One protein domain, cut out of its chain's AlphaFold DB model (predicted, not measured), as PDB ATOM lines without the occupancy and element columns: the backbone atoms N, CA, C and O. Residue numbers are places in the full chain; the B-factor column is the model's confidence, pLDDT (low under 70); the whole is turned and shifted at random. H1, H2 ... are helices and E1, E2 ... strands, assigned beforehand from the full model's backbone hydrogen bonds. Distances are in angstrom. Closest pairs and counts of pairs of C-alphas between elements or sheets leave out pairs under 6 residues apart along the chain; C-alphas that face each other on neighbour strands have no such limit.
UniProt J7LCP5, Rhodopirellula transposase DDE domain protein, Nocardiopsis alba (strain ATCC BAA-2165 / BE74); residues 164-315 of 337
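Overview. This is residues 164 to 315 of the 337 residues of the protein "Rhodopirellula transposase DDE domain protein" of Nocardiopsis alba (strain ATCC BAA-2165 / BE74) (UniProt J7LCP5). A twisted sheet of five strands is the middle of three layers, with H2 and H3 side by side over one face and H1 over the opposite face. The long strands E1, E6 and E5 lie side by side and reach toward one far end, E1 and E5 running to it and E6 running back from it, and the loop at Gly 198 lies beyond that end; residues 282 to 288, with E4 among them, stick out. The printed part has 152 residues, with three named helices and six named strands in the order H1 E1 H2 E2 H3 E3 E4 E5 E6; its class is mixed. The mixed sheet runs E3 E2 E1 E6 E5. The whole is compact, with a radius of gyration of the C-alphas of 16.6 A, and spans 54 by 34 by 32 A.

Arrangement. Start with H1, residues 164 to 178; a tight link leads to E1, residues 183 to 193, and the closest C-alphas of the two, Val 173 and Val 183, are 6.7 A apart. Next come H2, residues 214 to 230, and E2, residues 240 to 245, a parallel neighbour of E1 at 35 degrees, with N 184 and O 242 at 2.9 A. H3, residues 257 to 269, touches H2 at a shallow tilt of 19 degrees, the same way; their closest C-alphas, Val 217 and Trp 258, are 6.6 A apart. E3, residues 272 to 277, is parallel to E2, with N 243 and O 274 at 2.8 A. E1, H2, E2 and E2, H3, E3 are strand-helix-strand units, parallel neighbour strands with a helix between, each with a right-handed crossover. E4, residues 284 to 287, pairs with no named strand. E5, residues 292 to 299, and E6, residues 305 to 314, form an antiparallel hairpin, with N 294 and O 310 at 2.8 A. E6 is also antiparallel to E1, with N 187 and O 311 at 2.8 A. H2, over E1 and E6, has a height over the sheet of 7.7 A, H3, over E3, 7.2 A, and H1, on the opposite face over E3 and E2, 9.8 A. In H1, H2 and H3 every O i to N i+4 pair is within hydrogen-bond range.

Along the chain. Find C-alpha 164 at (10.999, 42.280, 68.736), where H1 begins its 20.9 A. E1 starts at C-alpha 183, (19.177, 31.450, 54.313), and measures 31.9 A; H2 measures 24.1 A, H3 18.2 A and E5 23.3 A. E6, 30.2 A, ends at C-alpha 314, (21.242, 34.839, 49.831).

Size, cuts and confidence. The two C-alphas farthest apart, Ser 179 and Gly 198, are 53.7 A apart. The printed part has no cut; the links E1 to H2 and E2 to H3 are long. Mean pLDDT of the printed part is 74.1, and 46 residues are under 70, among them 194 to 212 and 247 to 256.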
ATOM      1  N   GLU A 164      10.904  43.611  68.125       74.31
ATOM      2  CA  GLU A 164      10.999  42.280  68.736       74.31
ATOM      3  C   GLU A 164      10.793  41.161  67.714       74.31
ATOM      4  O   GLU A 164      11.602  40.241  67.639       74.31
ATOM      5  N   ARG A 165       9.765  41.267  66.861       76.75
ATOM      6  CA  ARG A 165       9.556  40.311  65.762       76.75
ATOM      7  C   ARG A 165      10.747  40.260  64.822       76.75
ATOM      8  O   ARG A 165      11.115  39.180  64.378       76.75
ATOM      9  N   PHE A 166      11.346  41.408  64.504       75.69
ATOM     10  CA  PHE A 166      12.544  41.396  63.685       75.69
ATOM     11  C   PHE A 166      13.697  40.725  64.429       75.69
ATOM     12  O   PHE A 166      14.329  39.845  63.851       75.69
ATOM     13  N   ARG A 167      13.966  41.098  65.687       76.25
ATOM     14  CA  ARG A 167      15.020  40.464  66.498       76.25
ATOM     15  C   ARG A 167      14.872  38.940  66.483       76.25
ATOM     16  O   ARG A 167      15.806  38.262  66.084       76.25
ATOM     17  N   ALA A 168      13.662  38.425  66.696       81.94
ATOM     18  CA  ALA A 168      13.380  36.994  66.589       81.94
ATOM     19  C   ALA A 168      13.698  36.396  65.197       81.94
ATOM     20  O   ALA A 168      14.215  35.285  65.101       81.94
ATOM     21  N   ILE A 169      13.412  37.114  64.102       82.44
ATOM     22  CA  ILE A 169      13.789  36.692  62.738       82.44
ATOM     23  C   ILE A 169      15.313  36.696  62.563       82.44
ATOM     24  O   ILE A 169      15.850  35.785  61.935       82.44
ATOM     25  N   ASN A 170      16.010  37.696  63.102       81.38
ATOM     26  CA  ASN A 170      17.467  37.785  63.048       81.38
ATOM     27  C   ASN A 170      18.126  36.631  63.815       81.38
ATOM     28  O   ASN A 170      19.021  35.986  63.279       81.38
ATOM     29  N   ASP A 171      17.630  36.318  65.010       83.12
ATOM     30  CA  ASP A 171      18.110  35.194  65.820       83.12
ATOM     31  C   ASP A 171      17.908  33.863  65.085       83.12
ATOM     32  O   ASP A 171      18.791  33.004  65.064       83.12
ATOM     33  N   LEU A 172      16.772  33.712  64.395       87.06
ATOM     34  CA  LEU A 172      16.508  32.550  63.550       87.06
ATOM     35  C   LEU A 172      17.496  32.457  62.378       87.06
ATOM     36  O   LEU A 172      18.000  31.374  62.091       87.06
ATOM     37  N   VAL A 173      17.789  33.572  61.705       85.06
ATOM     38  CA  VAL A 173      18.783  33.616  60.620       85.06
ATOM     39  C   VAL A 173      20.164  33.211  61.138       85.06
ATOM     40  O   VAL A 173      20.792  32.333  60.548       85.06
ATOM     41  N   LEU A 174      20.600  33.779  62.264       82.25
ATOM     42  CA  LEU A 174      21.880  33.451  62.899       82.25
ATOM     43  C   LEU A 174      21.976  31.963  63.262       82.25
ATOM     44  O   LEU A 174      23.018  31.340  63.048       82.25
ATOM     45  N   ALA A 175      20.891  31.362  63.756       84.88
ATOM     46  CA  ALA A 175      20.852  29.937  64.076       84.88
ATOM     47  C   ALA A 175      21.039  29.043  62.835       84.88
ATOM     48  O   ALA A 175      21.745  28.030  62.899       84.88
ATOM     49  N   PHE A 176      20.435  29.410  61.699       85.38
ATOM     50  CA  PHE A 176      20.623  28.694  60.433       85.38
ATOM     51  C   PHE A 176      22.057  28.842  59.917       85.38
ATOM     52  O   PHE A 176      22.684  27.845  59.564       85.38
ATOM     53  N   GLU A 177      22.620  30.047  59.958       79.00
ATOM     54  CA  GLU A 177      23.992  30.285  59.505       79.00
ATOM     55  C   GLU A 177      25.038  29.574  60.354       79.00
ATOM     56  O   GLU A 177      25.948  28.952  59.807       79.00
ATOM     57  N   THR A 178      24.869  29.590  61.677       82.00
ATOM     58  CA  THR A 178      25.732  28.854  62.614       82.00
ATOM     59  C   THR A 178      25.708  27.352  62.323       82.00
ATOM     60  O   THR A 178      26.720  26.669  62.455       82.00
ATOM     61  N   SER A 179      24.564  26.836  61.865       82.44
ATOM     62  CA  SER A 179      24.395  25.432  61.473       82.44
ATOM     63  C   SER A 179      24.913  25.127  60.056       82.44
ATOM     64  O   SER A 179      24.888  23.974  59.629       82.44
ATOM     65  N   GLY A 180      25.364  26.136  59.300       78.44
ATOM     66  CA  GLY A 180      25.744  25.995  57.892       78.44
ATOM     67  C   GLY A 180      24.558  25.762  56.945       78.44
ATOM     68  O   GLY A 180      24.758  25.314  55.813       78.44
ATOM     69  N   ASP A 181      23.334  26.049  57.396       84.12
ATOM     70  CA  ASP A 181      22.114  25.953  56.602       84.12
ATOM     71  C   ASP A 181      21.908  27.236  55.769       84.12
ATOM     72  O   ASP A 181      22.090  28.346  56.276       84.12
ATOM     73  N   PRO A 182      21.512  27.135  54.487       83.88
ATOM     74  CA  PRO A 182      21.239  28.304  53.659       83.88
ATOM     75  C   PRO A 182      20.069  29.144  54.183       83.88
ATOM     76  O   PRO A 182      19.001  28.627  54.528       83.88
ATOM     77  N   VAL A 183      20.240  30.465  54.103       85.00
ATOM     78  CA  VAL A 183      19.177  31.450  54.313       85.00
ATOM     79  C   VAL A 183      19.035  32.314  53.066       85.00
ATOM     80  O   VAL A 183      20.013  32.879  52.565       85.00
ATOM     81  N   VAL A 184      17.808  32.435  52.564       85.56
ATOM     82  CA  VAL A 184      17.482  33.277  51.409       85.56
ATOM     83  C   VAL A 184      16.386  34.272  51.737       85.56
ATOM     84  O   VAL A 184      15.398  33.955  52.388       85.56
ATOM     85  N   HIS A 185      16.536  35.481  51.224       83.81
ATOM     86  CA  HIS A 185      15.519  36.510  51.229       83.81
ATOM     87  C   HIS A 185      14.757  36.475  49.905       83.81
ATOM     88  O   HIS A 185      15.353  36.607  48.832       83.81
ATOM     89  N   LEU A 186      13.437  36.336  49.971       84.19
ATOM     90  CA  LEU A 186      12.555  36.232  48.818       84.19
ATOM     91  C   LEU A 186      11.549  37.376  48.823       84.19
ATOM     92  O   LEU A 186      10.829  37.582  49.791       84.19
ATOM     93  N   ARG A 187      11.458  38.100  47.715       80.19
ATOM     94  CA  ARG A 187      10.464  39.152  47.512       80.19
ATOM     95  C   ARG A 187       9.656  38.844  46.272       80.19
ATOM     96  O   ARG A 187      10.247  38.753  45.204       80.19
ATOM     97  N   ALA A 188       8.338  38.794  46.405       77.50
ATOM     98  CA  ALA A 188       7.410  38.798  45.281       77.50
ATOM     99  C   ALA A 188       6.638  40.123  45.280       77.50
ATOM    100  O   ALA A 188       6.181  40.588  46.326       77.50
ATOM    101  N   ARG A 189       6.538  40.767  44.119       75.44
ATOM    102  CA  ARG A 189       5.732  41.975  43.926       75.44
ATOM    103  C   ARG A 189       4.869  41.842  42.683       75.44
ATOM    104  O   ARG A 189       5.327  41.329  41.663       75.44
ATOM    105  N   ARG A 190       3.657  42.379  42.765       77.56
ATOM    106  CA  ARG A 190       2.747  42.534  41.634       77.56
ATOM    107  C   ARG A 190       2.701  44.004  41.241       77.56
ATOM    108  O   ARG A 190       2.660  44.888  42.100       77.56
ATOM    109  N   ARG A 191       2.716  44.264  39.939       77.19
ATOM    110  CA  ARG A 191       2.631  45.607  39.369       77.19
ATOM    111  C   ARG A 191       1.643  45.613  38.220       77.19
ATOM    112  O   ARG A 191       1.806  44.861  37.265       77.19
ATOM    113  N   ILE A 192       0.637  46.470  38.314       80.44
ATOM    114  CA  ILE A 192      -0.277  46.729  37.202       80.44
ATOM    115  C   ILE A 192       0.447  47.663  36.235       80.44
ATOM    116  O   ILE A 192       0.999  48.681  36.653       80.44
ATOM    117  N   LEU A 193       0.501  47.275  34.966       78.88
ATOM    118  CA  LEU A 193       1.130  48.045  33.906       78.88
ATOM    119  C   LEU A 193       0.033  48.791  33.145       78.88
ATOM    120  O   LEU A 193      -0.929  48.182  32.676       78.88
ATOM    121  N   GLU A 194       0.181  50.108  33.052       68.38
ATOM    122  CA  GLU A 194      -0.721  50.945  32.264       68.38
ATOM    123  C   GLU A 194      -0.383  50.787  30.768       68.38
ATOM    124  O   GLU A 194       0.802  50.706  30.417       68.38
ATOM    125  N   PRO A 195      -1.382  50.728  29.873       59.41
ATOM    126  CA  PRO A 195      -1.137  50.663  28.438       59.41
ATOM    127  C   PRO A 195      -0.529  51.988  27.947       59.41
ATOM    128  O   PRO A 195      -1.126  53.046  28.121       59.41
ATOM    129  N   SER A 196       0.653  51.946  27.325       51.50
ATOM    130  CA  SER A 196       1.227  53.096  26.610       51.50
ATOM    131  C   SER A 196       1.033  52.949  25.103       51.50
ATOM    132  O   SER A 196       1.353  51.908  24.526       51.50
ATOM    133  N   GLU A 197       0.529  53.997  24.450       44.09
ATOM    134  CA  GLU A 197       0.420  54.044  22.991       44.09
ATOM    135  C   GLU A 197       1.827  54.041  22.358       44.09
ATOM    136  O   GLU A 197       2.651  54.921  22.603       44.09
ATOM    137  N   GLY A 198       2.127  53.020  21.550       48.94
ATOM    138  CA  GLY A 198       3.247  53.018  20.596       48.94
ATOM    139  C   GLY A 198       4.647  52.661  21.114       48.94
ATOM    140  O   GLY A 198       5.535  52.397  20.311       48.94
ATOM    141  N   THR A 199       4.872  52.576  22.424       45.00
ATOM    142  CA  THR A 199       6.103  52.008  23.012       45.00
ATOM    143  C   THR A 199       5.664  51.012  24.077       45.00
ATOM    144  O   THR A 199       4.691  51.294  24.768       45.00
ATOM    145  N   GLY A 200       6.298  49.839  24.188       48.41
ATOM    146  CA  GLY A 200       5.905  48.797  25.152       48.41
ATOM    147  C   GLY A 200       5.718  49.320  26.590       48.41
ATOM    148  O   GLY A 200       6.212  50.401  26.908       48.41
ATOM    149  N   PRO A 201       5.016  48.569  27.460       46.91
ATOM    150  CA  PRO A 201       4.539  49.058  28.754       46.91
ATOM    151  C   PRO A 201       5.651  49.746  29.556       46.91
ATOM    152  O   PRO A 201       6.646  49.112  29.917       46.91
ATOM    153  N   GLN A 202       5.488  51.047  29.808       44.84
ATOM    154  CA  GLN A 202       6.475  51.844  30.535       44.84
ATOM    155  C   GLN A 202       6.422  51.594  32.045       44.84
ATOM    156  O   GLN A 202       5.371  51.377  32.652       44.84
ATOM    157  N   ASP A 203       7.597  51.667  32.669       44.94
ATOM    158  CA  ASP A 203       7.783  51.489  34.101       44.94
ATOM    159  C   ASP A 203       7.245  52.699  34.908       44.94
ATOM    160  O   ASP A 203       8.017  53.514  35.404       44.94
ATOM    161  N   SER A 204       5.932  52.781  35.167       41.22
ATOM    162  CA  SER A 204       5.369  53.737  36.146       41.22
ATOM    163  C   SER A 204       5.637  53.284  37.593       41.22
ATOM    164  O   SER A 204       5.171  52.230  38.039       41.22
ATOM    165  N   ASN A 205       6.498  53.995  38.324       46.34
ATOM    166  CA  ASN A 205       7.067  53.561  39.616       46.34
ATOM    167  C   ASN A 205       6.027  53.398  40.757       46.34
ATOM    168  O   ASN A 205       6.378  52.946  41.847       46.34
ATOM    169  N   ASP A 206       4.756  53.730  40.506       41.38
ATOM    170  CA  ASP A 206       3.793  54.128  41.540       41.38
ATOM    171  C   ASP A 206       2.768  53.065  41.970       41.38
ATOM    172  O   ASP A 206       2.044  53.293  42.936       41.38
ATOM    173  N   ARG A 207       2.706  51.880  41.342       44.47
ATOM    174  CA  ARG A 207       1.773  50.804  41.763       44.47
ATOM    175  C   ARG A 207       2.452  49.445  41.912       44.47
ATOM    176  O   ARG A 207       2.138  48.488  41.211       44.47
ATOM    177  N   CYS A 208       3.437  49.373  42.807       53.28
ATOM    178  CA  CYS A 208       3.994  48.104  43.279       53.28
ATOM    179  C   CYS A 208       3.309  47.702  44.584       53.28
ATOM    180  O   CYS A 208       3.576  48.301  45.626       53.28
ATOM    181  N   GLU A 209       2.501  46.651  44.537       58.38
ATOM    182  CA  GLU A 209       1.840  46.101  45.716       58.38
ATOM    183  C   GLU A 209       2.500  44.769  46.107       58.38
ATOM    184  O   GLU A 209       2.842  43.959  45.231       58.38
ATOM    185  N   PRO A 210       2.726  44.513  47.411       58.28
ATOM    186  CA  PRO A 210       2.934  43.146  47.862       58.28
ATOM    187  C   PRO A 210       1.666  42.355  47.525       58.28
ATOM    188  O   PRO A 210       0.560  42.803  47.814       58.28
ATOM    189  N   SER A 211       1.818  41.203  46.879       62.72
ATOM    190  CA  SER A 211       0.691  40.346  46.522       62.72
ATOM    191  C   SER A 211       0.998  38.914  46.922       62.72
ATOM    192  O   SER A 211       2.098  38.417  46.679       62.72
ATOM    193  N   SER A 212       0.006  38.281  47.540       63.03
ATOM    194  CA  SER A 212      -0.001  36.860  47.888       63.03
ATOM    195  C   SER A 212      -0.933  36.071  46.961       63.03
ATOM    196  O   SER A 212      -1.390  34.991  47.320       63.03
ATOM    197  N   ASP A 213      -1.251  36.607  45.774       71.81
ATOM    198  CA  ASP A 213      -2.078  35.892  44.802       71.81
ATOM    199  C   ASP A 213      -1.366  34.633  44.268       71.81
ATOM    200  O   ASP A 213      -0.145  34.468  44.368       71.81
ATOM    201  N   GLU A 214      -2.137  33.716  43.683       77.12
ATOM    202  CA  GLU A 214      -1.609  32.434  43.205       77.12
ATOM    203  C   GLU A 214      -0.470  32.601  42.183       77.12
ATOM    204  O   GLU A 214       0.485  31.815  42.164       77.12
ATOM    205  N   HIS A 215      -0.539  33.635  41.348       80.38
ATOM    206  CA  HIS A 215       0.472  33.931  40.336       80.38
ATOM    207  C   HIS A 215       1.774  34.446  40.970       80.38
ATOM    208  O   HIS A 215       2.859  34.026  40.562       80.38
ATOM    209  N   SER A 216       1.687  35.271  42.016       78.31
ATOM    210  CA  SER A 216       2.830  35.718  42.819       78.31
ATOM    211  C   SER A 216       3.484  34.544  43.540       78.31
ATOM    212  O   SER A 216       4.706  34.406  43.480       78.31
ATOM    213  N   VAL A 217       2.693  33.641  44.132       80.31
ATOM    214  CA  VAL A 217       3.197  32.403  44.754       80.31
ATOM    215  C   VAL A 217       3.882  31.504  43.722       80.31
ATOM    216  O   VAL A 217       4.968  30.979  43.962       80.31
ATOM    217  N   SER A 218       3.290  31.339  42.541       83.56
ATOM    218  CA  SER A 218       3.856  30.505  41.473       83.56
ATOM    219  C   SER A 218       5.165  31.083  40.930       83.56
ATOM    220  O   SER A 218       6.148  30.356  40.777       83.56
ATOM    221  N   SER A 219       5.213  32.401  40.716       84.19
ATOM    222  CA  SER A 219       6.425  33.146  40.353       84.19
ATOM    223  C   SER A 219       7.521  32.996  41.415       84.19
ATOM    224  O   SER A 219       8.682  32.711  41.092       84.19
ATOM    225  N   ALA A 220       7.147  33.101  42.693       86.00
ATOM    226  CA  ALA A 220       8.031  32.914  43.834       86.00
ATOM    227  C   ALA A 220       8.665  31.513  43.859       86.00
ATOM    228  O   ALA A 220       9.890  31.381  43.909       86.00
ATOM    229  N   LEU A 221       7.847  30.466  43.735       86.69
ATOM    230  CA  LEU A 221       8.295  29.070  43.726       86.69
ATOM    231  C   LEU A 221       9.148  28.731  42.499       86.69
ATOM    232  O   LEU A 221      10.139  28.010  42.623       86.69
ATOM    233  N   ALA A 222       8.798  29.257  41.321       88.06
ATOM    234  CA  ALA A 222       9.589  29.081  40.106       88.06
ATOM    235  C   ALA A 222      10.990  29.686  40.273       88.06
ATOM    236  O   ALA A 222      11.991  29.035  39.979       88.06
ATOM    237  N   THR A 223      11.062  30.894  40.831       88.50
ATOM    238  CA  THR A 223      12.324  31.596  41.097       88.50
ATOM    239  C   THR A 223      13.175  30.859  42.122       88.50
ATOM    240  O   THR A 223      14.369  30.656  41.904       88.50
ATOM    241  N   LEU A 224      12.559  30.405  43.216       87.88
ATOM    242  CA  LEU A 224      13.223  29.608  44.242       87.88
ATOM    243  C   LEU A 224      13.761  28.294  43.669       87.88
ATOM    244  O   LEU A 224      14.891  27.912  43.959       87.88
ATOM    245  N   ARG A 225      12.988  27.624  42.809       88.31
ATOM    246  CA  ARG A 225      13.435  26.419  42.108       88.31
ATOM    247  C   ARG A 225      14.612  26.694  41.192       88.31
ATOM    248  O   ARG A 225      15.583  25.949  41.262       88.31
ATOM    249  N   MET A 226      14.546  27.742  40.377       87.00
ATOM    250  CA  MET A 226      15.655  28.138  39.509       87.00
ATOM    251  C   MET A 226      16.920  28.389  40.325       87.00
ATOM    252  O   MET A 226      17.954  27.791  40.032       87.00
ATOM    253  N   TRP A 227      16.812  29.188  41.388       86.25
ATOM    254  CA  TRP A 227      17.918  29.474  42.296       86.25
ATOM    255  C   TRP A 227      18.486  28.203  42.937       86.25
ATOM    256  O   TRP A 227      19.690  27.969  42.866       86.25
ATOM    257  N   TRP A 228      17.632  27.328  43.477       83.75
ATOM    258  CA  TRP A 228      18.068  26.071  44.087       83.75
ATOM    259  C   TRP A 228      18.803  25.165  43.094       83.75
ATOM    260  O   TRP A 228      19.820  24.552  43.418       83.75
ATOM    261  N   THR A 229      18.304  25.081  41.858       82.62
ATOM    262  CA  THR A 229      18.928  24.256  40.818       82.62
ATOM    263  C   THR A 229      20.251  24.822  40.321       82.62
ATOM    264  O   THR A 229      21.180  24.047  40.105       82.62
ATOM    265  N   SER A 230      20.372  26.146  40.177       79.94
ATOM    266  CA  SER A 230      21.599  26.782  39.684       79.94
ATOM    267  C   SER A 230      22.736  26.762  40.705       79.94
ATOM    268  O   SER A 230      23.900  26.766  40.318       79.94
ATOM    269  N   HIS A 231      22.419  26.652  41.997       74.06
ATOM    270  CA  HIS A 231      23.404  26.610  43.083       74.06
ATOM    271  C   HIS A 231      23.663  25.181  43.603       74.06
ATOM    272  O   HIS A 231      24.319  24.988  44.626       74.06
ATOM    273  N   ARG A 232      23.190  24.151  42.879       62.47
ATOM    274  CA  ARG A 232      23.257  22.733  43.283       62.47
ATOM    275  C   ARG A 232      24.681  22.200  43.498       62.47
ATOM    276  O   ARG A 232      24.847  21.290  44.304       62.47
ATOM    277  N   SER A 233      25.682  22.726  42.792       59.47
ATOM    278  CA  SER A 233      27.086  22.299  42.910       59.47
ATOM    279  C   SER A 233      27.838  22.962  44.072       59.47
ATOM    280  O   SER A 233      28.854  22.435  44.503       59.47
ATOM    281  N   ARG A 234      27.332  24.084  44.602       62.91
ATOM    282  CA  ARG A 234      27.955  24.881  45.678       62.91
ATOM    283  C   ARG A 234      27.174  24.795  46.990       62.91
ATOM    284  O   ARG A 234      27.126  25.747  47.763       62.91
ATOM    285  N   ARG A 235      26.487  23.671  47.200       62.47
ATOM    286  CA  ARG A 235      25.575  23.490  48.331       62.47
ATOM    287  C   ARG A 235      26.307  23.706  49.658       62.47
ATOM    288  O   ARG A 235      27.317  23.041  49.896       62.47
ATOM    289  N   PRO A 236      25.764  24.537  50.557       55.19
ATOM    290  CA  PRO A 236      26.062  24.399  51.971       55.19
ATOM    291  C   PRO A 236      25.669  22.983  52.418       55.19
ATOM    292  O   PRO A 236      24.706  22.413  51.903       55.19
ATOM    293  N   ARG A 237      26.417  22.399  53.360       57.97
ATOM    294  CA  ARG A 237      26.186  21.034  53.873       57.97
ATOM    295  C   ARG A 237      24.864  20.865  54.647       57.97
ATOM    296  O   ARG A 237      24.569  19.752  55.062       57.97
ATOM    297  N   GLY A 238      24.104  21.940  54.844       64.69
ATOM    298  CA  GLY A 238      22.888  21.967  55.649       64.69
ATOM    299  C   GLY A 238      21.719  21.135  55.111       64.69
ATOM    300  O   GLY A 238      21.503  21.020  53.902       64.69
ATOM    301  N   GLU A 239      20.932  20.582  56.035       79.06
ATOM    302  CA  GLU A 239      19.702  19.824  55.759       79.06
ATOM    303  C   GLU A 239      18.457  20.727  55.707       79.06
ATOM    304  O   GLU A 239      17.362  20.276  55.341       79.06
ATOM    305  N   ARG A 240      18.597  22.003  56.088       87.44
ATOM    306  CA  ARG A 240      17.490  22.954  56.226       87.44
ATOM    307  C   ARG A 240      17.695  24.178  55.334       87.44
ATOM    308  O   ARG A 240      18.811  24.553  55.017       87.44
ATOM    309  N   LEU A 241      16.603  24.814  54.922       87.25
ATOM    310  CA  LEU A 241      16.604  26.069  54.164       87.25
ATOM    311  C   LEU A 241      15.614  27.035  54.809       87.25
ATOM    312  O   LEU A 241      14.428  26.714  54.904       87.25
ATOM    313  N   LEU A 242      16.080  28.219  55.199       88.81
ATOM    314  CA  LEU A 242      15.210  29.293  55.678       88.81
ATOM    315  C   LEU A 242      14.923  30.291  54.557       88.81
ATOM    316  O   LEU A 242      15.839  30.800  53.909       88.81
ATOM    317  N   ILE A 243      13.646  30.603  54.363       88.12
ATOM    318  CA  ILE A 243      13.174  31.623  53.431       88.12
ATOM    319  C   ILE A 243      12.593  32.782  54.237       88.12
ATOM    320  O   ILE A 243      11.545  32.658  54.866       88.12
ATOM    321  N   VAL A 244      13.261  33.930  54.184       86.12
ATOM    322  CA  VAL A 244      12.768  35.193  54.735       86.12
ATOM    323  C   VAL A 244      11.962  35.901  53.650       86.12
ATOM    324  O   VAL A 244      12.518  36.376  52.658       86.12
ATOM    325  N   VAL A 245      10.646  35.944  53.817       80.88
ATOM    326  CA  VAL A 245       9.707  36.454  52.819       80.88
ATOM    327  C   VAL A 245       9.414  37.936  53.063       80.88
ATOM    328  O   VAL A 245       9.087  38.367  54.167       80.88
ATOM    329  N   ASP A 246       9.529  38.708  51.988       73.00
ATOM    330  CA  ASP A 246       9.279  40.148  51.892       73.00
ATOM    331  C   ASP A 246       7.916  40.440  51.237       73.00
ATOM    332  O   ASP A 246       7.765  41.353  50.421       73.00
ATOM    333  N   SER A 247       6.940  39.587  51.531       59.03
ATOM    334  CA  SER A 247       5.512  39.794  51.301       59.03
ATOM    335  C   SER A 247       4.833  39.809  52.671       59.03
ATOM    336  O   SER A 247       5.434  39.377  53.653       59.03
ATOM    337  N   GLY A 248       3.640  40.400  52.759       53.22
ATOM    338  CA  GLY A 248       2.974  40.692  54.028       53.22
ATOM    339  C   GLY A 248       2.842  39.512  54.986       53.22
ATOM    340  O   GLY A 248       3.130  38.365  54.645       53.22
ATOM    341  N   GLU A 249       2.441  39.821  56.223       48.91
ATOM    342  CA  GLU A 249       2.239  38.806  57.256       48.91
ATOM    343  C   GLU A 249       1.438  37.604  56.717       48.91
ATOM    344  O   GLU A 249       0.544  37.792  55.887       48.91
ATOM    345  N   PRO A 250       1.692  36.387  57.229       46.78
ATOM    346  CA  PRO A 250       1.042  35.153  56.779       46.78
ATOM    347  C   PRO A 250      -0.494  35.163  56.895       46.78
ATOM    348  O   PRO A 250      -1.147  34.247  56.411       46.78
ATOM    349  N   HIS A 251      -1.095  36.203  57.484       43.22
ATOM    350  CA  HIS A 251      -2.543  36.394  57.538       43.22
ATOM    351  C   HIS A 251      -3.219  36.577  56.166       43.22
ATOM    352  O   HIS A 251      -4.420  36.337  56.085       43.22
ATOM    353  N   ASP A 252      -2.480  36.929  55.105       47.25
ATOM    354  CA  ASP A 252      -3.007  36.950  53.726       47.25
ATOM    355  C   ASP A 252      -2.827  35.612  52.974       47.25
ATOM    356  O   ASP A 252      -3.339  35.469  51.865       47.25
ATOM    357  N   ASP A 253      -2.165  34.600  53.558       53.56
ATOM    358  CA  ASP A 253      -2.205  33.215  53.051       53.56
ATOM    359  C   ASP A 253      -3.430  32.488  53.627       53.56
ATOM    360  O   ASP A 253      -3.331  31.398  54.186       53.56
ATOM    361  N   ALA A 254      -4.609  33.111  53.513       48.31
ATOM    362  CA  ALA A 254      -5.876  32.632  54.080       48.31
ATOM    363  C   ALA A 254      -6.248  31.190  53.662       48.31
ATOM    364  O   ALA A 254      -7.119  30.579  54.276       48.31
ATOM    365  N   ASN A 255      -5.559  30.634  52.655       54.00
ATOM    366  CA  ASN A 255      -5.758  29.289  52.125       54.00
ATOM    367  C   ASN A 255      -4.586  28.313  52.394       54.00
ATOM    368  O   ASN A 255      -4.670  27.164  51.968       54.00
ATOM    369  N   GLY A 256      -3.495  28.729  53.055       67.94
ATOM    370  CA  GLY A 256      -2.341  27.866  53.377       67.94
ATOM    371  C   GLY A 256      -1.533  27.362  52.168       67.94
ATOM    372  O   GLY A 256      -0.734  26.425  52.290       67.94
ATOM    373  N   ILE A 257      -1.751  27.955  50.989       75.94
ATOM    374  CA  ILE A 257      -1.203  27.497  49.705       75.94
ATOM    375  C   ILE A 257       0.319  27.666  49.689       75.94
ATOM    376  O   ILE A 257       1.032  26.822  49.138       75.94
ATOM    377  N   TRP A 258       0.834  28.743  50.282       79.69
ATOM    378  CA  TRP A 258       2.269  29.011  50.337       79.69
ATOM    379  C   TRP A 258       3.011  27.934  51.131       79.69
ATOM    380  O   TRP A 258       3.938  27.304  50.611       79.69
ATOM    381  N   GLU A 259       2.560  27.676  52.358       81.06
ATOM    382  CA  GLU A 259       3.176  26.701  53.262       81.06
ATOM    383  C   GLU A 259       3.109  25.273  52.702       81.06
ATOM    384  O   GLU A 259       4.087  24.519  52.758       81.06
ATOM    385  N   GLU A 260       1.980  24.886  52.100       83.12
ATOM    386  CA  GLU A 260       1.860  23.588  51.436       83.12
ATOM    387  C   GLU A 260       2.841  23.455  50.263       83.12
ATOM    388  O   GLU A 260       3.584  22.465  50.172       83.12
ATOM    389  N   ARG A 261       2.878  24.452  49.371       86.44
ATOM    390  CA  ARG A 261       3.723  24.411  48.173       86.44
ATOM    391  C   ARG A 261       5.210  24.460  48.518       86.44
ATOM    392  O   ARG A 261       5.988  23.740  47.890       86.44
ATOM    393  N   ILE A 262       5.616  25.225  49.532       86.38
ATOM    394  CA  ILE A 262       6.996  25.210  50.033       86.38
ATOM    395  C   ILE A 262       7.361  23.848  50.603       86.38
ATOM    396  O   ILE A 262       8.422  23.315  50.275       86.38
ATOM    397  N   ARG A 263       6.490  23.247  51.418       86.50
ATOM    398  CA  ARG A 263       6.744  21.918  51.988       86.50
ATOM    399  C   ARG A 263       6.867  20.861  50.892       86.50
ATOM    400  O   ARG A 263       7.729  19.984  50.962       86.50
ATOM    401  N   HIS A 264       6.030  20.938  49.858       88.62
ATOM    402  CA  HIS A 264       6.148  20.088  48.673       88.62
ATOM    403  C   HIS A 264       7.478  20.315  47.934       88.62
ATOM    404  O   HIS A 264       8.167  19.351  47.590       88.62
ATOM    405  N   LEU A 265       7.880  21.571  47.741       86.94
ATOM    406  CA  LEU A 265       9.142  21.918  47.095       86.94
ATOM    407  C   LEU A 265      10.356  21.412  47.894       86.94
ATOM    408  O   LEU A 265      11.268  20.830  47.309       86.94
ATOM    409  N   GLY A 266      10.333  21.547  49.221       87.81
ATOM    410  CA  GLY A 266      11.366  21.032  50.121       87.81
ATOM    411  C   GLY A 266      11.542  19.521  50.019       87.81
ATOM    412  O   GLY A 266      12.662  19.042  49.838       87.81
ATOM    413  N   ARG A 267      10.431  18.767  49.992       88.44
ATOM    414  CA  ARG A 267      10.459  17.312  49.743       88.44
ATOM    415  C   ARG A 267      11.140  16.971  48.417       88.44
ATOM    416  O   ARG A 267      11.954  16.055  48.372       88.44
ATOM    417  N   ARG A 268      10.867  17.732  47.354       87.00
ATOM    418  CA  ARG A 268      11.510  17.542  46.041       87.00
ATOM    419  C   ARG A 268      13.001  17.890  46.052       87.00
ATOM    420  O   ARG A 268      13.771  17.312  45.290       87.00
ATOM    421  N   PHE A 269      13.405  18.855  46.869       85.81
ATOM    422  CA  PHE A 269      14.800  19.265  47.008       85.81
ATOM    423  C   PHE A 269      15.612  18.367  47.943       85.81
ATOM    424  O   PHE A 269      16.841  18.398  47.861       85.81
ATOM    425  N   GLY A 270      14.938  17.571  48.778       85.69
ATOM    426  CA  GLY A 270      15.566  16.782  49.831       85.69
ATOM    427  C   GLY A 270      16.044  17.636  51.006       85.69
ATOM    428  O   GLY A 270      17.014  17.265  51.651       85.69
ATOM    429  N   VAL A 271      15.406  18.788  51.255       86.31
ATOM    430  CA  VAL A 271      15.745  19.691  52.368       86.31
ATOM    431  C   VAL A 271      14.496  20.129  53.120       86.31
ATOM    432  O   VAL A 271      13.416  20.284  52.542       86.31
ATOM    433  N   ARG A 272      14.636  20.353  54.427       88.62
ATOM    434  CA  ARG A 272      13.561  20.904  55.253       88.62
ATOM    435  C   ARG A 272      13.491  22.411  55.038       88.62
ATOM    436  O   ARG A 272      14.354  23.147  55.503       88.62
ATOM    437  N   VAL A 273      12.461  22.870  54.337       88.12
ATOM    438  CA  VAL A 273      12.262  24.300  54.077       88.12
ATOM    439  C   VAL A 273      11.360  24.903  55.150       88.12
ATOM    440  O   VAL A 273      10.359  24.299  55.531       88.12
ATOM    441  N   SER A 274      11.719  26.083  55.641       88.38
ATOM    442  CA  SER A 274      10.926  26.883  56.575       88.38
ATOM    443  C   SER A 274      10.803  28.310  56.048       88.38
ATOM    444  O   SER A 274      11.769  28.843  55.504       88.38
ATOM    445  N   SER A 275       9.632  28.927  56.200       87.38
ATOM    446  CA  SER A 275       9.392  30.332  55.857       87.38
ATOM    447  C   SER A 275       9.171  31.183  57.102       87.38
ATOM    448  O   SER A 275       8.566  30.742  58.074       87.38
ATOM    449  N   THR A 276       9.643  32.427  57.060       85.44
ATOM    450  CA  THR A 276       9.278  33.476  58.019       85.44
ATOM    451  C   THR A 276       9.005  34.781  57.281       85.44
ATOM    452  O   THR A 276       9.606  35.039  56.239       85.44
ATOM    453  N   HIS A 277       8.090  35.601  57.794       79.25
ATOM    454  CA  HIS A 277       7.611  36.807  57.121       79.25
ATOM    455  C   HIS A 277       8.063  38.058  57.860       79.25
ATOM    456  O   HIS A 277       7.925  38.171  59.079       79.25
ATOM    457  N   LEU A 278       8.557  39.030  57.102       74.44
ATOM    458  CA  LEU A 278       8.923  40.326  57.652       74.44
ATOM    459  C   LEU A 278       7.673  41.148  58.005       74.44
ATOM    460  O   LEU A 278       6.665  41.090  57.296       74.44
ATOM    461  N   PRO A 279       7.719  41.959  59.079       68.81
ATOM    462  CA  PRO A 279       6.569  42.756  59.472       68.81
ATOM    463  C   PRO A 279       6.275  43.869  58.454       68.81
ATOM    464  O   PRO A 279       7.177  44.535  57.939       68.81
ATOM    465  N   LEU A 280       4.988  44.114  58.205       63.34
ATOM    466  CA  LEU A 280       4.524  45.161  57.291       63.34
ATOM    467  C   LEU A 280       4.722  46.579  57.849       63.34
ATOM    468  O   LEU A 280       4.665  46.830  59.055       63.34
ATOM    469  N   GLY A 281       4.862  47.546  56.934       55.22
ATOM    470  CA  GLY A 281       4.805  48.975  57.259       55.22
ATOM    471  C   GLY A 281       5.981  49.483  58.095       55.22
ATOM    472  O   GLY A 281       5.810  50.429  58.872       55.22
ATOM    473  N   ILE A 282       7.144  48.845  57.965       57.31
ATOM    474  CA  ILE A 282       8.411  49.298  58.539       57.31
ATOM    475  C   ILE A 282       9.191  50.120  57.513       57.31
ATOM    476  O   ILE A 282       9.268  49.746  56.343       57.31
ATOM    477  N   PHE A 283       9.785  51.227  57.955       58.88
ATOM    478  CA  PHE A 283      10.823  51.895  57.179       58.88
ATOM    479  C   PHE A 283      12.097  51.098  57.381       58.88
ATOM    480  O   PHE A 283      12.736  51.219  58.417       58.88
ATOM    481  N   ARG A 284      12.414  50.229  56.421       71.69
ATOM    482  CA  ARG A 284      13.604  49.389  56.508       71.69
ATOM    483  C   ARG A 284      14.647  49.823  55.501       71.69
ATOM    484  O   ARG A 284      14.357  49.872  54.307       71.69
ATOM    485  N   TRP A 285      15.861  50.048  55.974       70.25
ATOM    486  CA  TRP A 285      17.040  50.137  55.119       70.25
ATOM    487  C   TRP A 285      17.609  48.745  54.901       70.25
ATOM    488  O   TRP A 285      17.760  48.000  55.860       70.25
ATOM    489  N   ARG A 286      17.880  48.371  53.651       69.31
ATOM    490  CA  ARG A 286      18.499  47.079  53.318       69.31
ATOM    491  C   ARG A 286      19.634  47.267  52.335       69.31
ATOM    492  O   ARG A 286      19.512  48.100  51.440       69.31
ATOM    493  N   GLU A 287      20.664  46.450  52.447       64.50
ATOM    494  CA  GLU A 287      21.780  46.461  51.511       64.50
ATOM    495  C   GLU A 287      21.343  46.060  50.089       64.50
ATOM    496  O   GLU A 287      20.467  45.208  49.863       64.50
ATOM    497  N   SER A 288      21.937  46.708  49.091       58.06
ATOM    498  CA  SER A 288      21.751  46.381  47.686       58.06
ATOM    499  C   SER A 288      22.551  45.128  47.326       58.06
ATOM    500  O   SER A 288      23.671  45.221  46.846       58.06
ATOM    501  N   GLY A 289      21.962  43.949  47.528       57.91
ATOM    502  CA  GLY A 289      22.599  42.687  47.135       57.91
ATOM    503  C   GLY A 289      22.367  42.288  45.671       57.91
ATOM    504  O   GLY A 289      21.308  42.578  45.080       57.91
ATOM    505  N   GLU A 290      23.329  41.543  45.126       58.59
ATOM    506  CA  GLU A 290      23.162  40.697  43.940       58.59
ATOM    507  C   GLU A 290      22.168  39.559  44.231       58.59
ATOM    508  O   GLU A 290      21.980  39.134  45.371       58.59
ATOM    509  N   GLY A 291      21.450  39.102  43.209       72.25
ATOM    510  CA  GLY A 291      20.479  38.022  43.354       72.25
ATOM    511  C   GLY A 291      19.740  37.719  42.067       72.25
ATOM    512  O   GLY A 291      19.733  38.521  41.131       72.25
ATOM    513  N   LEU A 292      19.088  36.562  42.035       81.31
ATOM    514  CA  LEU A 292      18.279  36.158  40.896       81.31
ATOM    515  C   LEU A 292      16.969  36.951  40.914       81.31
ATOM    516  O   LEU A 292      16.263  36.987  41.923       81.31
ATOM    517  N   ARG A 293      16.636  37.575  39.784       81.88
ATOM    518  CA  ARG A 293      15.339  38.215  39.563       81.88
ATOM    519  C   ARG A 293      14.640  37.570  38.383       81.88
ATOM    520  O   ARG A 293      15.265  37.310  37.360       81.88
ATOM    521  N   THR A 294      13.346  37.360  38.521       81.81
ATOM    522  CA  THR A 294      12.460  36.902  37.456       81.81
ATOM    523  C   THR A 294      11.336  37.916  37.286       81.81
ATOM    524  O   THR A 294      10.909  38.572  38.242       81.81
ATOM    525  N   ARG A 295      10.872  38.068  36.048       84.38
ATOM    526  CA  ARG A 295       9.718  38.890  35.694       84.38
ATOM    527  C   ARG A 295       8.810  38.050  34.812       84.38
ATOM    528  O   ARG A 295       9.232  37.600  33.753       84.38
ATOM    529  N   PHE A 296       7.581  37.851  35.263       84.06
ATOM    530  CA  PHE A 296       6.511  37.237  34.490       84.06
ATOM    531  C   PHE A 296       5.529  38.330  34.101       84.06
ATOM    532  O   PHE A 296       5.168  39.166  34.927       84.06
ATOM    533  N   LEU A 297       5.125  38.342  32.840       85.38
ATOM    534  CA  LEU A 297       4.180  39.311  32.307       85.38
ATOM    535  C   LEU A 297       2.915  38.565  31.905       85.38
ATOM    536  O   LEU A 297       2.980  37.600  31.144       85.38
ATOM    537  N   GLN A 298       1.783  39.009  32.433       83.81
ATOM    538  CA  GLN A 298       0.463  38.532  32.055       83.81
ATOM    539  C   GLN A 298      -0.252  39.636  31.283       83.81
ATOM    540  O   GLN A 298      -0.277  40.786  31.724       83.81
ATOM    541  N   TYR A 299      -0.823  39.272  30.139       84.75
ATOM    542  CA  TYR A 299      -1.560  40.168  29.255       84.75
ATOM    543  C   TYR A 299      -2.970  39.629  29.050       84.75
ATOM    544  O   TYR A 299      -3.159  38.418  28.926       84.75
ATOM    545  N   TRP A 300      -3.943  40.534  28.983       83.25
ATOM    546  CA  TRP A 300      -5.319  40.220  28.618       83.25
ATOM    547  C   TRP A 300      -5.666  40.867  27.268       83.25
ATOM    548  O   TRP A 300      -5.109  41.916  26.935       83.25
ATOM    549  N   PRO A 301      -6.598  40.282  26.488       82.38
ATOM    550  CA  PRO A 301      -7.027  40.843  25.202       82.38
ATOM    551  C   PRO A 301      -7.599  42.267  25.279       82.38
ATOM    552  O   PRO A 301      -7.621  42.972  24.280       82.38
ATOM    553  N   ASP A 302      -8.047  42.698  26.459       81.75
ATOM    554  CA  ASP A 302      -8.587  44.037  26.723       81.75
ATOM    555  C   ASP A 302      -7.508  45.100  27.009       81.75
ATOM    556  O   ASP A 302      -7.821  46.207  27.441       81.75
ATOM    557  N   GLY A 303      -6.230  44.771  26.788       78.88
ATOM    558  CA  GLY A 303      -5.106  45.691  26.965       78.88
ATOM    559  C   GLY A 303      -4.608  45.812  28.406       78.88
ATOM    560  O   GLY A 303      -3.603  46.484  28.643       78.88
ATOM    561  N   ARG A 304      -5.238  45.133  29.376       81.25
ATOM    562  CA  ARG A 304      -4.695  45.052  30.737       81.25
ATOM    563  C   ARG A 304      -3.404  44.245  30.730       81.25
ATOM    564  O   ARG A 304      -3.282  43.232  30.038       81.25
ATOM    565  N   SER A 305      -2.441  44.662  31.547       83.75
ATOM    566  CA  SER A 305      -1.233  43.879  31.777       83.75
ATOM    567  C   SER A 305      -0.737  43.981  33.213       83.75
ATOM    568  O   SER A 305      -0.894  44.997  33.893       83.75
ATOM    569  N   VAL A 306      -0.177  42.881  33.705       83.69
ATOM    570  CA  VAL A 306       0.349  42.761  35.065       83.69
ATOM    571  C   VAL A 306       1.735  42.133  34.994       83.69
ATOM    572  O   VAL A 306       1.932  41.094  34.368       83.69
ATOM    573  N   ALA A 307       2.702  42.764  35.652       83.31
ATOM    574  CA  ALA A 307       4.020  42.204  35.896       83.31
ATOM    575  C   ALA A 307       4.089  41.602  37.300       83.31
ATOM    576  O   ALA A 307       3.836  42.278  38.298       83.31
ATOM    577  N   TYR A 308       4.508  40.346  37.368       82.81
ATOM    578  CA  TYR A 308       4.901  39.663  38.590       82.81
ATOM    579  C   TYR A 308       6.417  39.602  38.633       82.81
ATOM    580  O   TYR A 308       7.046  38.938  37.809       82.81
ATOM    581  N   GLU A 309       7.016  40.289  39.591       82.38
ATOM    582  CA  GLU A 309       8.462  40.326  39.736       82.38
ATOM    583  C   GLU A 309       8.870  39.669  41.043       82.38
ATOM    584  O   GLU A 309       8.460  40.101  42.125       82.38
ATOM    585  N   THR A 310       9.717  38.652  40.936       83.69
ATOM    586  CA  THR A 310      10.274  37.965  42.095       83.69
ATOM    587  C   THR A 310      11.778  38.166  42.135       83.69
ATOM    588  O   THR A 310      12.470  37.990  41.137       83.69
ATOM    589  N   GLY A 311      12.306  38.525  43.301       83.19
ATOM    590  CA  GLY A 311      13.737  38.540  43.576       83.19
ATOM    591  C   GLY A 311      14.080  37.592  44.715       83.19
ATOM    592  O   GLY A 311      13.436  37.644  45.759       83.19
ATOM    593  N   ILE A 312      15.116  36.777  44.538       84.56
ATOM    594  CA  ILE A 312      15.711  35.951  45.591       84.56
ATOM    595  C   ILE A 312      17.177  36.335  45.787       84.56
ATOM    596  O   ILE A 312      17.909  36.562  44.820       84.56
ATOM    597  N   ARG A 313      17.600  36.435  47.046       81.62
ATOM    598  CA  ARG A 313      18.971  36.774  47.441       81.62
ATOM    599  C   ARG A 313      19.431  35.886  48.589       81.62
ATOM    600  O   ARG A 313      18.627  35.665  49.488       81.62
ATOM    601  N   PRO A 314      20.680  35.407  48.611       78.00
ATOM    602  CA  PRO A 314      21.242  34.839  49.831       78.00
ATOM    603  C   PRO A 314      21.356  35.936  50.905       78.00
ATOM    604  O   PRO A 314      21.646  37.085  50.576       78.00
ATOM    605  N   VAL A 315      21.065  35.596  52.164       73.88
ATOM    606  CA  VAL A 315      21.149  36.536  53.300       73.88
ATOM    607  C   VAL A 315      22.588  36.692  53.785       73.88
ATOM    608  O   VAL A 315      23.013  37.816  54.010       73.88
TER     609      VAL A 315